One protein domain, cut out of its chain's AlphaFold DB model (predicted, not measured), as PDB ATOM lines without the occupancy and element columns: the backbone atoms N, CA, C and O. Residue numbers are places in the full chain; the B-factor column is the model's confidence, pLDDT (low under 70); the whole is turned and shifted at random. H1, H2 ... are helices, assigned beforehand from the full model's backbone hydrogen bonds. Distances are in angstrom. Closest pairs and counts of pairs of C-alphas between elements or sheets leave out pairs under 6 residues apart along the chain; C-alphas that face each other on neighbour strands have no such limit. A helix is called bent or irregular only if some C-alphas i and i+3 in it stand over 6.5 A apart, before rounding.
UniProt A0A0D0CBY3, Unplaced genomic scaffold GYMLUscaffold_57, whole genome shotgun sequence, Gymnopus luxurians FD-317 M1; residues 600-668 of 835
ATOM      1  N   ARG A 600      -2.011   3.026 -11.918       75.81
ATOM      2  CA  ARG A 600      -2.794   4.175 -12.400       75.81
ATOM      3  C   ARG A 600      -3.328   3.952 -13.811       75.81
ATOM      4  O   ARG A 600      -4.486   4.244 -14.088       75.81
ATOM      5  N   HIS A 601      -2.466   3.458 -14.692       76.88
ATOM      6  CA  HIS A 601      -2.796   3.187 -16.081       76.88
ATOM      7  C   HIS A 601      -3.757   2.002 -16.190       76.88
ATOM      8  O   HIS A 601      -4.776   2.131 -16.849       76.88
ATOM      9  N   VAL A 602      -3.506   0.896 -15.477       75.44
ATOM     10  CA  VAL A 602      -4.415  -0.269 -15.461       75.44
ATOM     11  C   VAL A 602      -5.808   0.121 -14.970       75.44
ATOM     12  O   VAL A 602      -6.800  -0.236 -15.597       75.44
ATOM     13  N   HIS A 603      -5.890   0.903 -13.894       75.12
ATOM     14  CA  HIS A 603      -7.156   1.399 -13.365       75.12
ATOM     15  C   HIS A 603      -7.900   2.278 -14.382       75.12
ATOM     16  O   HIS A 603      -9.089   2.077 -14.614       75.12
ATOM     17  N   ALA A 604      -7.198   3.200 -15.048       79.00
ATOM     18  CA  ALA A 604      -7.784   4.023 -16.104       79.00
ATOM     19  C   ALA A 604      -8.251   3.185 -17.312       79.00
ATOM     20  O   ALA A 604      -9.358   3.390 -17.801       79.00
ATOM     21  N   CYS A 605      -7.451   2.208 -17.749       77.31
ATOM     22  CA  CYS A 605      -7.790   1.291 -18.838       77.31
ATOM     23  C   CYS A 605      -9.021   0.444 -18.519       77.31
ATOM     24  O   CYS A 605      -9.874   0.277 -19.379       77.31
ATOM     25  N   LEU A 606      -9.143  -0.079 -17.296       76.38
ATOM     26  CA  LEU A 606     -10.311  -0.864 -16.892       76.38
ATOM     27  C   LEU A 606     -11.593  -0.031 -16.942       76.38
ATOM     28  O   LEU A 606     -12.601  -0.495 -17.470       76.38
ATOM     29  N   LEU A 607     -11.544   1.208 -16.445       76.88
ATOM     30  CA  LEU A 607     -12.678   2.132 -16.503       76.88
ATOM     31  C   LEU A 607     -13.066   2.468 -17.950       76.88
ATOM     32  O   LEU A 607     -14.253   2.477 -18.276       76.88
ATOM     33  N   ASP A 608     -12.081   2.680 -18.824       77.88
ATOM     34  CA  ASP A 608     -12.310   2.958 -20.244       77.88
ATOM     35  C   ASP A 608     -12.870   1.736 -20.993       77.88
ATOM     36  O   ASP A 608     -13.844   1.849 -21.732       77.88
ATOM     37  N   VAL A 609     -12.346   0.532 -20.739       78.12
ATOM     38  CA  VAL A 609     -12.858  -0.724 -21.320       78.12
ATOM     39  C   VAL A 609     -14.300  -0.962 -20.926       78.12
ATOM     40  O   VAL A 609     -15.117  -1.275 -21.789       78.12
ATOM     41  N   VAL A 610     -14.618  -0.822 -19.639       77.06
ATOM     42  CA  VAL A 610     -15.982  -1.005 -19.137       77.06
ATOM     43  C   VAL A 610     -16.915   0.001 -19.804       77.06
ATOM     44  O   VAL A 610     -17.972  -0.388 -20.296       77.06
ATOM     45  N   LEU A 611     -16.504   1.265 -19.911       79.56
ATOM     46  CA  LEU A 611     -17.271   2.299 -20.597       79.56
ATOM     47  C   LEU A 611     -17.493   1.972 -22.081       79.56
ATOM     48  O   LEU A 611     -18.632   1.944 -22.546       79.56
ATOM     49  N   VAL A 612     -16.424   1.706 -22.832       79.38
ATOM     50  CA  VAL A 612     -16.468   1.430 -24.276       79.38
ATOM     51  C   VAL A 612     -17.266   0.160 -24.561       79.38
ATOM     52  O   VAL A 612     -18.088   0.146 -25.479       79.38
ATOM     53  N   HIS A 613     -17.052  -0.899 -23.779       77.12
ATOM     54  CA  HIS A 613     -17.792  -2.153 -23.886       77.12
ATOM     55  C   HIS A 613     -19.279  -1.932 -23.622       77.12
ATOM     56  O   HIS A 613     -20.093  -2.297 -24.466       77.12
ATOM     57  N   ASN A 614     -19.638  -1.270 -22.519       73.88
ATOM     58  CA  ASN A 614     -21.033  -1.004 -22.175       73.88
ATOM     59  C   ASN A 614     -21.718  -0.122 -23.225       73.88
ATOM     60  O   ASN A 614     -22.852  -0.396 -23.602       73.88
ATOM     61  N   MET A 615     -21.025   0.882 -23.765       74.88
ATOM     62  CA  MET A 615     -21.569   1.741 -24.818       74.88
ATOM     63  C   MET A 615     -21.756   0.974 -26.130       74.88
ATOM     64  O   MET A 615     -22.820   1.057 -26.738       74.88
ATOM     65  N   ARG A 616     -20.769   0.178 -26.562       78.50
ATOM     66  CA  ARG A 616     -20.857  -0.616 -27.800       78.50
ATOM     67  C   ARG A 616     -21.886  -1.736 -27.694       78.50
ATOM     68  O   ARG A 616     -22.773  -1.817 -28.538       78.50
ATOM     69  N   VAL A 617     -21.762  -2.588 -26.680       72.38
ATOM     70  CA  VAL A 617     -22.608  -3.772 -26.489       72.38
ATOM     71  C   VAL A 617     -24.000  -3.360 -26.023       72.38
ATOM     72  O   VAL A 617     -24.978  -3.812 -26.605       72.38
ATOM     73  N   GLY A 618     -24.115  -2.434 -25.068       62.78
ATOM     74  CA  GLY A 618     -25.400  -1.921 -24.592       62.78
ATOM     75  C   GLY A 618     -26.213  -1.243 -25.695       62.78
ATOM     76  O   GLY A 618     -27.391  -1.557 -25.859       62.78
ATOM     77  N   THR A 619     -25.596  -0.388 -26.522       65.94
ATOM     78  CA  THR A 619     -26.281   0.235 -27.674       65.94
ATOM     79  C   THR A 619     -26.641  -0.795 -28.743       65.94
ATOM     80  O   THR A 619     -27.765  -0.792 -29.241       65.94
ATOM     81  N   TYR A 620     -25.725  -1.712 -29.075       65.12
ATOM     82  CA  TYR A 620     -25.968  -2.738 -30.092       65.12
ATOM     83  C   TYR A 620     -27.089  -3.702 -29.696       65.12
ATOM     84  O   TYR A 620     -27.948  -4.005 -30.518       65.12
ATOM     85  N   HIS A 621     -27.140  -4.131 -28.434       56.66
ATOM     86  CA  HIS A 621     -28.155  -5.067 -27.949       56.66
ATOM     87  C   HIS A 621     -29.516  -4.408 -27.671       56.66
ATOM     88  O   HIS A 621     -30.530  -5.092 -27.754       56.66
ATOM     89  N   SER A 622     -29.567  -3.104 -27.374       47.28
ATOM     90  CA  SER A 622     -30.835  -2.379 -27.155       47.28
ATOM     91  C   SER A 622     -31.456  -1.822 -28.438       47.28
ATOM     92  O   SER A 622     -32.677  -1.790 -28.563       47.28
ATOM     93  N   SER A 623     -30.633  -1.390 -29.400       55.22
ATOM     94  CA  SER A 623     -31.094  -0.695 -30.613       55.22
ATOM     95  C   SER A 623     -30.870  -1.469 -31.917       55.22
ATOM     96  O   SER A 623     -31.323  -1.034 -32.977       55.22
ATOM     97  N   GLY A 624     -30.133  -2.586 -31.875       54.00
ATOM     98  CA  GLY A 624     -29.731  -3.358 -33.057       54.00
ATOM     99  C   GLY A 624     -28.696  -2.658 -33.947       54.00
ATOM    100  O   GLY A 624     -28.380  -3.152 -35.030       54.00
ATOM    101  N   ARG A 625     -28.175  -1.496 -33.533       61.97
ATOM    102  CA  ARG A 625     -27.243  -0.671 -34.314       61.97
ATOM    103  C   ARG A 625     -25.919  -0.489 -33.575       61.97
ATOM    104  O   ARG A 625     -25.914  -0.383 -32.349       61.97
ATOM    105  N   PRO A 626     -24.779  -0.436 -34.291       72.12
ATOM    106  CA  PRO A 626     -23.500  -0.149 -33.656       72.12
ATOM    107  C   PRO A 626     -23.539   1.238 -33.012       72.12
ATOM    108  O   PRO A 626     -24.122   2.168 -33.571       72.12
ATOM    109  N   TYR A 627     -22.891   1.381 -31.857       75.19
ATOM    110  CA  TYR A 627     -22.731   2.682 -31.216       75.19
ATOM    111  C   TYR A 627     -22.041   3.668 -32.172       75.19
ATOM    112  O   TYR A 627     -20.900   3.447 -32.586       75.19
ATOM    113  N   GLN A 628     -22.748   4.745 -32.523       70.69
ATOM    114  CA  GLN A 628     -22.247   5.845 -33.344       70.69
ATOM    115  C   GLN A 628     -22.153   7.100 -32.480       70.69
ATOM    116  O   GLN A 628     -23.093   7.881 -32.375       70.69
ATOM    117  N   GLY A 629     -21.010   7.267 -31.825       72.06
ATOM    118  CA  GLY A 629     -20.736   8.398 -30.952       72.06
ATOM    119  C   GLY A 629     -19.295   8.379 -30.457       72.06
ATOM    120  O   GLY A 629     -18.523   7.465 -30.759       72.06
ATOM    121  N   HIS A 630     -18.924   9.401 -29.697       76.19
ATOM    122  CA  HIS A 630     -17.604   9.495 -29.081       76.19
ATOM    123  C   HIS A 630     -17.593   8.801 -27.705       76.19
ATOM    124  O   HIS A 630     -18.633   8.704 -27.060       76.19
ATOM    125  N   TYR A 631     -16.440   8.305 -27.241       80.00
ATOM    126  CA  TYR A 631     -16.331   7.612 -25.940       80.00
ATOM    127  C   TYR A 631     -16.021   8.550 -24.762       80.00
ATOM    128  O   TYR A 631     -16.157   8.160 -23.610       80.00
ATOM    129  N   SER A 632     -15.645   9.806 -25.023       83.19
ATOM    130  CA  SER A 632     -15.464  10.817 -23.968       83.19
ATOM    131  C   SER A 632     -16.807  11.254 -23.388       83.19
ATOM    132  O   SER A 632     -17.519  12.053 -23.996       83.19
ATOM    133  N   ILE A 633     -17.103  10.761 -22.184       77.25
ATOM    134  CA  ILE A 633     -18.226  11.206 -21.345       77.25
ATOM    135  C   ILE A 633     -18.158  12.722 -21.128       77.25
ATOM    136  O   ILE A 633     -19.179  13.395 -21.208       77.25
ATOM    137  N   TRP A 634     -16.955  13.264 -20.913       83.81
ATOM    138  CA  TRP A 634     -16.729  14.689 -20.657       83.81
ATOM    139  C   TRP A 634     -17.175  15.555 -21.829       83.81
ATOM    140  O   TRP A 634     -17.941  16.488 -21.638       83.81
ATOM    141  N   LEU A 635     -16.777  15.182 -23.047       83.50
ATOM    142  CA  LEU A 635     -17.180  15.899 -24.256       83.50
ATOM    143  C   LEU A 635     -18.697  15.817 -24.464       83.50
ATOM    144  O   LEU A 635     -19.329  16.803 -24.827       83.50
ATOM    145  N   THR A 636     -19.295  14.652 -24.209       78.81
ATOM    146  CA  THR A 636     -20.751  14.477 -24.277       78.81
ATOM    147  C   THR A 636     -21.474  15.356 -23.250       78.81
ATOM    148  O   THR A 636     -22.518  15.930 -23.564       78.81
ATOM    149  N   ASN A 637     -20.920  15.501 -22.046       83.50
ATOM    150  CA  ASN A 637     -21.461  16.368 -21.002       83.50
ATOM    151  C   ASN A 637     -21.309  17.855 -21.361       83.50
ATOM    152  O   ASN A 637     -22.297  18.581 -21.298       83.50
ATOM    153  N   GLU A 638     -20.131  18.290 -21.818       86.06
ATOM    154  CA  GLU A 638     -19.871  19.672 -22.253       86.06
ATOM    155  C   GLU A 638     -20.766  20.079 -23.427       86.06
ATOM    156  O   GLU A 638     -21.409  21.124 -23.390       86.06
ATOM    157  N   LEU A 639     -20.876  19.234 -24.458       80.62
ATOM    158  CA  LEU A 639     -21.781  19.486 -25.583       80.62
ATOM    159  C   LEU A 639     -23.227  19.618 -25.106       80.62
ATOM    160  O   LEU A 639     -23.973  20.455 -25.607       80.62
ATOM    161  N   ARG A 640     -23.627  18.819 -24.113       78.88
ATOM    162  CA  ARG A 640     -24.969  18.898 -23.540       78.88
ATOM    163  C   ARG A 640     -25.181  20.170 -22.733       78.88
ATOM    164  O   ARG A 640     -26.254  20.752 -22.844       78.88
ATOM    165  N   GLU A 641     -24.194  20.601 -21.960       84.06
ATOM    166  CA  GLU A 641     -24.216  21.889 -21.263       84.06
ATOM    167  C   GLU A 641     -24.361  23.036 -22.259       84.06
ATOM    168  O   GLU A 641     -25.308  23.808 -22.152       84.06
ATOM    169  N   VAL A 642     -23.519  23.077 -23.296       84.75
ATOM    170  CA  VAL A 642     -23.578  24.100 -24.349       84.75
ATOM    171  C   VAL A 642     -24.927  24.087 -25.066       84.75
ATOM    172  O   VAL A 642     -25.529  25.142 -25.243       84.75
ATOM    173  N   CYS A 643     -25.447  22.917 -25.444       79.31
ATOM    174  CA  CYS A 643     -26.766  22.816 -26.070       79.31
ATOM    175  C   CYS A 643     -27.881  23.317 -25.144       79.31
ATOM    176  O   CYS A 643     -28.745  24.066 -25.590       79.31
ATOM    177  N   LEU A 644     -27.861  22.951 -23.858       79.81
ATOM    178  CA  LEU A 644     -28.835  23.442 -22.880       79.81
ATOM    179  C   LEU A 644     -28.736  24.963 -22.709       79.81
ATOM    180  O   LEU A 644     -29.761  25.641 -22.691       79.81
ATOM    181  N   THR A 645     -27.522  25.509 -22.657       82.81
ATOM    182  CA  THR A 645     -27.268  26.949 -22.591       82.81
ATOM    183  C   THR A 645     -27.791  27.669 -23.836       82.81
ATOM    184  O   THR A 645     -28.566  28.615 -23.720       82.81
ATOM    185  N   LEU A 646     -27.448  27.208 -25.039       83.25
ATOM    186  CA  LEU A 646     -27.916  27.806 -26.294       83.25
ATOM    187  C   LEU A 646     -29.435  27.705 -26.456       83.25
ATOM    188  O   LEU A 646     -30.058  28.639 -26.960       83.25
ATOM    189  N   HIS A 647     -30.036  26.607 -25.999       79.06
ATOM    190  CA  HIS A 647     -31.485  26.456 -25.968       79.06
ATOM    191  C   HIS A 647     -32.123  27.444 -24.989       79.06
ATOM    192  O   HIS A 647     -33.072  28.131 -25.353       79.06
ATOM    193  N   SER A 648     -31.553  27.607 -23.787       79.50
ATOM    194  CA  SER A 648     -32.033  28.587 -22.801       79.50
ATOM    195  C   SER A 648     -31.956  30.036 -23.298       79.50
ATOM    196  O   SER A 648     -32.783  30.861 -22.919       79.50
ATOM    197  N   TYR A 649     -31.012  30.335 -24.196       84.50
ATOM    198  CA  TYR A 649     -30.895  31.627 -24.877       84.50
ATOM    199  C   TYR A 649     -31.741  31.739 -26.157       84.50
ATOM    200  O   TYR A 649     -31.660  32.750 -26.852       84.50
ATOM    201  N   GLY A 650     -32.538  30.721 -26.498       79.31
ATOM    202  CA  GLY A 650     -33.392  30.704 -27.690       79.31
ATOM    203  C   GLY A 650     -32.631  30.618 -29.019       79.31
ATOM    204  O   GLY A 650     -33.211  30.869 -30.073       79.31
ATOM    205  N   VAL A 651     -31.339  30.273 -28.990       82.44
ATOM    206  CA  VAL A 651     -30.480  30.171 -30.184       82.44
ATOM    207  C   VAL A 651     -30.780  28.893 -30.977       82.44
ATOM    208  O   VAL A 651     -30.657  28.885 -32.201       82.44
ATOM    209  N   ILE A 652     -31.204  27.821 -30.299       78.44
ATOM    210  CA  ILE A 652     -31.630  26.553 -30.916       78.44
ATOM    211  C   ILE A 652     -33.089  26.223 -30.539       78.44
ATOM    212  O   ILE A 652     -33.488  26.387 -29.387       78.44
ATOM    213  N   GLN A 653     -33.885  25.778 -31.520       70.06
ATOM    214  CA  GLN A 653     -35.351  25.619 -31.419       70.06
ATOM    215  C   GLN A 653     -35.819  24.357 -30.653       70.06
ATOM    216  O   GLN A 653     -35.077  23.382 -30.533       70.06
ATOM    217  N   ASP A 654     -37.095  24.360 -30.233       59.28
ATOM    218  CA  ASP A 654     -37.814  23.384 -29.374       59.28
ATOM    219  C   ASP A 654     -37.782  21.901 -29.798       59.28
ATOM    220  O   ASP A 654     -38.179  21.022 -29.035       59.28
ATOM    221  N   ASN A 655     -37.277  21.582 -30.991       54.94
ATOM    222  CA  ASN A 655     -37.132  20.198 -31.449       54.94
ATOM    223  C   ASN A 655     -35.829  19.531 -30.970       54.94
ATOM    224  O   ASN A 655     -35.591  18.365 -31.298       54.94
ATOM    225  N   TYR A 656     -34.980  20.231 -30.204       56.97
ATOM    226  CA  TYR A 656     -33.830  19.609 -29.547       56.97
ATOM    227  C   TYR A 656     -34.303  18.680 -28.420       56.97
ATOM    228  O   TYR A 656     -34.448  19.075 -27.264       56.97
ATOM    229  N   LYS A 657     -34.535  17.410 -28.758       56.34
ATOM    230  CA  LYS A 657     -34.639  16.339 -27.768       56.34
ATOM    231  C   LYS A 657     -33.225  15.851 -27.450       56.34
ATOM    232  O   LYS A 657     -32.566  15.348 -28.363       56.34
ATOM    233  N   PRO A 658     -32.725  15.981 -26.204       55.03
ATOM    234  CA  PRO A 658     -31.504  15.280 -25.830       55.03
ATOM    235  C   PRO A 658     -31.690  13.779 -26.124       55.03
ATOM    236  O   PRO A 658     -32.811  13.288 -25.980       55.03
ATOM    237  N   PRO A 659     -30.640  13.050 -26.551       54.47
ATOM    238  CA  PRO A 659     -30.752  11.620 -26.822       54.47
ATOM    239  C   PRO A 659     -31.384  10.908 -25.618       54.47
ATOM    240  O   PRO A 659     -30.922  11.108 -24.487       54.47
ATOM    241  N   ASP A 660     -32.441  10.124 -25.850       55.38
ATOM    242  CA  ASP A 660     -33.161   9.418 -24.786       55.38
ATOM    243  C   ASP A 660     -32.181   8.592 -23.932       55.38
ATOM    244  O   ASP A 660     -31.378   7.815 -24.450       55.38
ATOM    245  N   GLY A 661     -32.240   8.775 -22.609       61.12
ATOM    246  CA  GLY A 661     -31.551   7.923 -21.633       61.12
ATOM    247  C   GLY A 661     -30.170   8.369 -21.122       61.12
ATOM    248  O   GLY A 661     -29.700   7.780 -20.151       61.12
ATOM    249  N   TRP A 662     -29.509   9.399 -21.672       71.06
ATOM    250  CA  TRP A 662     -28.239   9.892 -21.092       71.06
ATOM    251  C   TRP A 662     -28.486  10.842 -19.909       71.06
ATOM    252  O   TRP A 662     -29.282  11.779 -20.024       71.06
ATOM    253  N   VAL A 663     -27.761  10.667 -18.800       71.12
ATOM    254  CA  VAL A 663     -27.780  11.558 -17.624       71.12
ATOM    255  C   VAL A 663     -26.428  12.267 -17.528       71.12
ATOM    256  O   VAL A 663     -25.394  11.612 -17.447       71.12
ATOM    257  N   ASN A 664     -26.416  13.606 -17.553       77.25
ATOM    258  CA  ASN A 664     -25.173  14.369 -17.402       77.25
ATOM    259  C   ASN A 664     -24.773  14.424 -15.918       77.25
ATOM    260  O   ASN A 664     -25.401  15.121 -15.122       77.25
ATOM    261  N   GLY A 665     -23.718  13.685 -15.566       73.44
ATOM    262  CA  GLY A 665     -23.185  13.602 -14.205       73.44
ATOM    263  C   GLY A 665     -22.627  14.917 -13.646       73.44
ATOM    264  O   GLY A 665     -22.588  15.066 -12.429       73.44
ATOM    265  N   ASN A 666     -22.265  15.890 -14.492       82.62
ATOM    266  CA  ASN A 666     -21.760  17.199 -14.049       82.62
ATOM    267  C   ASN A 666     -22.819  18.018 -13.287       82.62
ATOM    268  O   ASN A 666     -22.483  18.975 -12.595       82.62
ATOM    269  N   PHE A 667     -24.099  17.641 -13.385       79.88
ATOM    270  CA  PHE A 667     -25.202  18.279 -12.660       79.88
ATOM    271  C   PHE A 667     -25.409  17.745 -11.232       79.88
ATOM    272  O   PHE A 667     -26.343  18.172 -10.556       79.88
ATOM    273  N   TYR A 668     -24.560  16.825 -10.762       77.88
ATOM    274  CA  TYR A 668     -24.672  16.184  -9.451       77.88
ATOM    275  C   TYR A 668     -23.391  16.371  -8.621       77.88
ATOM    276  O   TYR A 668     -22.299  16.551  -9.159       77.88
TER     277      TYR A 668
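AT A GLANCE: This is residues 600 to 668 of the 835 residues of an uncharacterized protein of Gymnopus luxurians FD-317 M1 (UniProt A0A0D0CBY3). What shape do these atoms make? Two helices, H1 and H2, stay apart in a loose, open frame: the link after H1 folds back along it, H2 then leads away from H1's side, and the tail, residues 649 to 668, folds back beside H2. Residues 600 to 607, at the first end of H1, stick out. What is it built of? The printed part has 69 residues with two named helices, H1 then H2, and no named strand; its class is all helix. How spread out is it? It is loose, with a radius of gyration of the C-alphas of 14.6 A, and spans 43 by 33 by 18 A, only just flat.

IN THESE COORDINATES: Where does H1 run? H1 is residues 600 to 623, from C-alpha 600 at (-2.794, 4.175, -12.400) to C-alpha 623 at (-31.094, -0.695, -30.613), 34.0 A. Where is H2? H2 is residues 633 to 648, 22.2 A from its first to its last C-alpha, ending at C-alpha 648 at (-32.033, 28.587, -22.801).

HOW THE PARTS SIT: How does H1 stand to H2? They are apart: no C-alpha of the one is within 8 A of the other. What joins them? Residues 624 to 632 make a short link. Are the helices' backbones well formed? In H1 and H2 every O i to N i+4 pair is within hydrogen-bond range, and neither helix is bent.

THE WHOLE: How large is it? The two C-alphas farthest apart, those of Val 602 and Gly 650, are 44.1 A apart. Is it unbroken? The printed part has no cut. Where is confidence low? Residues 618 to 625 and 654 to 661 have pLDDT under 70; the mean of the printed part is 73.4.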